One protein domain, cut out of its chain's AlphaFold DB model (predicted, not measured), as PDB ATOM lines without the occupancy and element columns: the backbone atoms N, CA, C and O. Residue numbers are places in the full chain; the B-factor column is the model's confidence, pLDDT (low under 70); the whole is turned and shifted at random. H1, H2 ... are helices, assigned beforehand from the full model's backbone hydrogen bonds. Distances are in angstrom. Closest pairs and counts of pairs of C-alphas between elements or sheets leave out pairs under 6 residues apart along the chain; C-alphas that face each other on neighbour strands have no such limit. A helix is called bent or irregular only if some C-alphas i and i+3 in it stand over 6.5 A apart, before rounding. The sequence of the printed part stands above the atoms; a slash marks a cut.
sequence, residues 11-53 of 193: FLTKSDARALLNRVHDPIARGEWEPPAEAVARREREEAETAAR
ATOM      1  N   PHE A  11      39.388 132.112  19.338       77.44
ATOM      2  CA  PHE A  11      38.722 132.580  18.124       77.44
ATOM      3  C   PHE A  11      39.623 133.556  17.377       77.44
ATOM      4  O   PHE A  11      40.194 134.459  17.987       77.44
ATOM      5  N   LEU A  12      39.710 133.403  16.055       80.38
ATOM      6  CA  LEU A  12      40.449 134.334  15.200       80.38
ATOM      7  C   LEU A  12      39.742 135.691  15.111       80.38
ATOM      8  O   LEU A  12      40.399 136.729  15.054       80.38
ATOM      9  N   THR A  13      38.403 135.702  15.141       85.00
ATOM     10  CA  THR A  13      37.611 136.934  15.111       85.00
ATOM     11  C   THR A  13      36.459 136.927  16.119       85.00
ATOM     12  O   THR A  13      35.945 135.889  16.539       85.00
ATOM     13  N   LYS A  14      35.986 138.127  16.481       85.88
ATOM     14  CA  LYS A  14      34.778 138.315  17.305       85.88
ATOM     15  C   LYS A  14      33.524 137.740  16.638       85.88
ATOM     16  O   LYS A  14      32.607 137.311  17.337       85.88
ATOM     17  N   SER A  15      33.477 137.745  15.307       85.62
ATOM     18  CA  SER A  15      32.372 137.170  14.540       85.62
ATOM     19  C   SER A  15      32.311 135.653  14.716       85.62
ATOM     20  O   SER A  15      31.225 135.131  14.952       85.62
ATOM     21  N   ASP A  16      33.458 134.968  14.724       82.44
ATOM     22  CA  ASP A  16      33.532 133.514  14.943       82.44
ATOM     23  C   ASP A  16      33.062 133.127  16.347       82.44
ATOM     24  O   ASP A  16      32.282 132.188  16.512       82.44
ATOM     25  N   ALA A  17      33.466 133.907  17.356       84.81
ATOM     26  CA  ALA A  17      33.009 133.721  18.731       84.81
ATOM     27  C   ALA A  17      31.481 133.860  18.844       84.81
ATOM     28  O   ALA A  17      30.816 133.074  19.518       84.81
ATOM     29  N   ARG A  18      30.906 134.847  18.147       86.50
ATOM     30  CA  ARG A  18      29.459 135.105  18.152       86.50
ATOM     31  C   ARG A  18      28.685 134.034  17.382       86.50
ATOM     32  O   ARG A  18      27.610 133.636  17.817       86.50
ATOM     33  N   ALA A  19      29.247 133.539  16.281       85.94
ATOM     34  CA  ALA A  19      28.681 132.437  15.514       85.94
ATOM     35  C   ALA A  19      28.649 131.134  16.326       85.94
ATOM     36  O   ALA A  19      27.640 130.432  16.297       85.94
ATOM     37  N   LEU A  20      29.709 130.828  17.087       84.25
ATOM     38  CA  LEU A  20      29.695 129.684  17.999       84.25
ATOM     39  C   LEU A  20      28.653 129.868  19.107       84.25
ATOM     40  O   LEU A  20      27.879 128.948  19.359       84.25
ATOM     41  N   LEU A  21      28.611 131.045  19.739       86.50
ATOM     42  CA  LEU A  21      27.661 131.318  20.818       86.50
ATOM     43  C   LEU A  21      26.216 131.105  20.357       86.50
ATOM     44  O   LEU A  21      25.468 130.409  21.036       86.50
ATOM     45  N   ASN A  22      25.847 131.636  19.188       87.12
ATOM     46  CA  ASN A  22      24.514 131.434  18.616       87.12
ATOM     47  C   ASN A  22      24.245 129.950  18.334       87.12
ATOM     48  O   ASN A  22      23.198 129.439  18.707       87.12
ATOM     49  N   ARG A  23      25.221 129.224  17.774       82.25
ATOM     50  CA  ARG A  23      25.102 127.784  17.495       82.25
ATOM     51  C   ARG A  23      24.823 126.951  18.752       82.25
ATOM     52  O   ARG A  23      24.142 125.937  18.653       82.25
ATOM     53  N   VAL A  24      25.345 127.365  19.908       83.94
ATOM     54  CA  VAL A  24      25.103 126.705  21.206       83.94
ATOM     55  C   VAL A  24      23.794 127.175  21.846       83.94
ATOM     56  O   VAL A  24      23.046 126.357  22.377       83.94
ATOM     57  N   HIS A  25      23.487 128.473  21.784       86.62
ATOM     58  CA  HIS A  25      22.262 129.041  22.355       86.62
ATOM     59  C   HIS A  25      20.993 128.589  21.632       86.62
ATOM     60  O   HIS A  25      19.959 128.421  22.274       86.62
ATOM     61  N   ASP A  26      21.062 128.382  20.321       84.88
ATOM     62  CA  ASP A  26      19.918 128.007  19.494       84.88
ATOM     63  C   ASP A  26      19.257 126.685  19.962       84.88
ATOM     64  O   ASP A  26      18.048 126.685  20.201       84.88
ATOM     65  N   PRO A  27      19.993 125.571  20.170       83.31
ATOM     66  CA  PRO A  27      19.449 124.357  20.787       83.31
ATOM     67  C   PRO A  27      18.950 124.555  22.224       83.31
ATOM     68  O   PRO A  27      17.938 123.965  22.600       83.31
ATOM     69  N   ILE A  28      19.627 125.389  23.029       84.69
ATOM     70  CA  ILE A  28      19.231 125.658  24.427       84.69
ATOM     71  C   ILE A  28      17.864 126.340  24.455       84.69
ATOM     72  O   ILE A  28      16.981 125.935  25.208       84.69
ATOM     73  N   ALA A  29      17.664 127.339  23.594       86.75
ATOM     74  CA  ALA A  29      16.409 128.073  23.486       86.75
ATOM     75  C   ALA A  29      15.240 127.188  23.020       86.75
ATOM     76  O   ALA A  29      14.096 127.449  23.384       86.75
ATOM     77  N   ARG A  30      15.523 126.133  22.244       87.38
ATOM     78  CA  ARG A  30      14.530 125.139  21.809       87.38
ATOM     79  C   ARG A  30      14.295 124.011  22.821       87.38
ATOM     80  O   ARG A  30      13.408 123.195  22.602       87.38
ATOM     81  N   GLY A  31      15.059 123.957  23.916       85.44
ATOM     82  CA  GLY A  31      15.002 122.854  24.882       85.44
ATOM     83  C   GLY A  31      15.546 121.526  24.341       85.44
ATOM     84  O   GLY A  31      15.287 120.479  24.920       85.44
ATOM     85  N   GLU A  32      16.289 121.565  23.234       86.19
ATOM     86  CA  GLU A  32      16.885 120.402  22.558       86.19
ATOM     87  C   GLU A  32      18.344 120.177  22.980       86.19
ATOM     88  O   GLU A  32      18.991 119.231  22.537       86.19
ATOM     89  N   TRP A  33      18.898 121.094  23.776       84.56
ATOM     90  CA  TRP A  33      20.291 121.037  24.183       84.56
ATOM     91  C   TRP A  33      20.530 119.931  25.203       84.56
ATOM     92  O   TRP A  33      19.858 119.849  26.230       84.56
ATOM     93  N   GLU A  34      21.554 119.136  24.927       81.75
ATOM     94  CA  GLU A  34      22.023 118.057  25.777       81.75
ATOM     95  C   GLU A  34      23.461 118.360  26.227       81.75
ATOM     96  O   GLU A  34      24.277 118.810  25.410       81.75
ATOM     97  N   PRO A  35      23.807 118.111  27.502       83.62
ATOM     98  CA  PRO A  35      25.179 118.215  27.976       83.62
ATOM     99  C   PRO A  35      26.135 117.344  27.140       83.62
ATOM    100  O   PRO A  35      25.828 116.176  26.892       83.62
ATOM    101  N   PRO A  36      27.335 117.832  26.766       80.81
ATOM    102  CA  PRO A  36      28.277 117.059  25.950       80.81
ATOM    103  C   PRO A  36      28.622 115.679  26.521       80.81
ATOM    104  O   PRO A  36      28.742 114.710  25.778       80.81
ATOM    105  N   ALA A  37      28.728 115.565  27.847       77.38
ATOM    106  CA  ALA A  37      28.982 114.292  28.518       77.38
ATOM    107  C   ALA A  37      27.831 113.283  28.344       77.38
ATOM    108  O   ALA A  37      28.083 112.091  28.180       77.38
ATOM    109  N   GLU A  38      26.580 113.750  28.342       81.75
ATOM    110  CA  GLU A  38      25.401 112.907  28.105       81.75
ATOM    111  C   GLU A  38      25.307 112.510  26.629       81.75
ATOM    112  O   GLU A  38      25.104 111.336  26.322       81.75
ATOM    113  N   ALA A  39      25.597 113.444  25.719       80.56
ATOM    114  CA  ALA A  39      25.650 113.168  24.288       80.56
ATOM    115  C   ALA A  39      26.732 112.129  23.929       80.56
ATOM    116  O   ALA A  39      26.480 111.255  23.098       80.56
ATOM    117  N   VAL A  40      27.916 112.193  24.555       81.81
ATOM    118  CA  VAL A  40      28.982 111.185  24.397       81.81
ATOM    119  C   VAL A  40      28.544 109.843  24.976       81.81
ATOM    120  O   VAL A  40      28.606 108.842  24.273       81.81
ATOM    121  N   ALA A  41      28.018 109.813  26.205       79.12
ATOM    122  CA  ALA A  41      27.562 108.572  26.828       79.12
ATOM    123  C   ALA A  41      26.416 107.899  26.052       79.12
ATOM    124  O   ALA A  41      26.340 106.670  26.016       79.12
ATOM    125  N   ARG A  42      25.521 108.670  25.415       81.94
ATOM    126  CA  ARG A  42      24.502 108.123  24.508       81.94
ATOM    127  C   ARG A  42      25.148 107.497  23.276       81.94
ATOM    128  O   ARG A  42      24.827 106.356  22.970       81.94
ATOM    129  N   ARG A  43      26.064 108.207  22.607       75.94
ATOM    130  CA  ARG A  43      26.771 107.682  21.425       75.94
ATOM    131  C   ARG A  43      27.535 106.405  21.752       75.94
ATOM    132  O   ARG A  43      27.384 105.429  21.039       75.94
ATOM    133  N   GLU A  44      28.258 106.370  22.867       74.00
ATOM    134  CA  GLU A  44      28.973 105.168  23.314       74.00
ATOM    135  C   GLU A  44      28.023 103.995  23.595       74.00
ATOM    136  O   GLU A  44      28.344 102.850  23.286       74.00
ATOM    137  N   ARG A  45      26.833 104.254  24.157       69.19
ATOM    138  CA  ARG A  45      25.807 103.216  24.356       69.19
ATOM    139  C   ARG A  45      25.230 102.722  23.035       69.19
ATOM    140  O   ARG A  45      25.078 101.517  22.876       69.19
ATOM    141  N   GLU A  46      24.930 103.625  22.106       70.75
ATOM    142  CA  GLU A  46      24.442 103.289  20.765       70.75
ATOM    143  C   GLU A  46      25.495 102.497  19.977       70.75
ATOM    144  O   GLU A  46      25.176 101.477  19.370       70.75
ATOM    145  N   GLU A  47      26.762 102.901  20.042       68.62
ATOM    146  CA  GLU A  47      27.896 102.202  19.433       68.62
ATOM    147  C   GLU A  47      28.118 100.828  20.071       68.62
ATOM    148  O   GLU A  47      28.278  99.848  19.350       68.62
ATOM    149  N   ALA A  48      28.057 100.714  21.400       64.31
ATOM    150  CA  ALA A  48      28.178  99.432  22.094       64.31
ATOM    151  C   ALA A  48      27.005  98.489  21.784       64.31
ATOM    152  O   ALA A  48      27.203  97.286  21.616       64.31
ATOM    153  N   GLU A  49      25.784  99.017  21.679       65.19
ATOM    154  CA  GLU A  49      24.608  98.243  21.278       65.19
ATOM    155  C   GLU A  49      24.697  97.804  19.808       65.19
ATOM    156  O   GLU A  49      24.276  96.699  19.460       65.19
ATOM    157  N   THR A  50      25.292  98.635  18.950       63.00
ATOM    158  CA  THR A  50      25.567  98.303  17.546       63.00
ATOM    159  C   THR A  50      26.647  97.226  17.445       63.00
ATOM    160  O   THR A  50      26.421  96.208  16.799       63.00
ATOM    161  N   ALA A  51      27.749  97.374  18.181       62.28
ATOM    162  CA  ALA A  51      28.838  96.403  18.245       62.28
ATOM    163  C   ALA A  51      28.381  95.047  18.809       62.28
ATOM    164  O   ALA A  51      28.809  93.997  18.338       62.28
ATOM    165  N   ALA A  52      27.450  95.037  19.769       62.34
ATOM    166  CA  ALA A  52      26.849  93.801  20.274       62.34
ATOM    167  C   ALA A  52      26.016  93.051  19.212       62.34
ATOM    168  O   ALA A  52      25.761  91.854  19.365       62.34
ATOM    169  N   ARG A  53      25.589  93.736  18.142       69.50
ATOM    170  CA  ARG A  53      24.856  93.170  16.995       69.50
ATOM    171  C   ARG A  53      25.750  92.897  15.782       69.50
ATOM    172  O   ARG A  53      25.255  92.356  14.792       69.50
TER     173      ARG A  53
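What this domain is: This is residues 11 to 53 of the 193 residues of an uncharacterized protein of Oerskovia enterophila (UniProt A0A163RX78). Two helices, H1 and then H2, are set one after the other in an open, angled shape, with residues 30 to 35 stepping across between them. H2 does not fold back on H1, and the two helices leave no shared core. The printed part has 43 residues with two named helices, in the order H1 H2, and no named strand; the class is all helix. The whole is extended, with a radius of gyration of the C-alphas of 15.1 A, and it is flat in outline, spanning 46 by 25 by 14 A.

Where its parts are: The printed part begins with C-alpha 11 at (38.722, 132.580, 18.124). H1, residues 14 to 29, runs 21.9 A from C-alpha 14 at (34.778, 138.315, 17.305) to C-alpha 29 at (16.409, 128.073, 23.486). H1 is neither bent nor irregular, but only just: C-alphas 24 and 27 are 6.1 A apart. H2, residues 36 to 51, runs 22.1 A and ends with C-alpha 51 at (28.838, 96.403, 18.245).

How they stand to each other: H1 and H2 are apart, with no C-alpha of the one within 8 A of the other. A short link of 6 residues joins them. Residues 12 to 19, 26 to 32 and 34 to 53 stand free; of these, 14 to 19 and 26 to 29 belong to H1 and 36 to 51 to H2. In H2 every O i to N i+4 pair is within hydrogen-bond range; in H1 10 of 12 are.

The domain as a whole: The two C-alphas farthest apart, those of Lys 14 and Arg 53, are 46.2 A from each other. The printed part has no cut and no long link. The mean pLDDT of the printed part is 79.6; residue 45 and residues 47 to 53 are under 70.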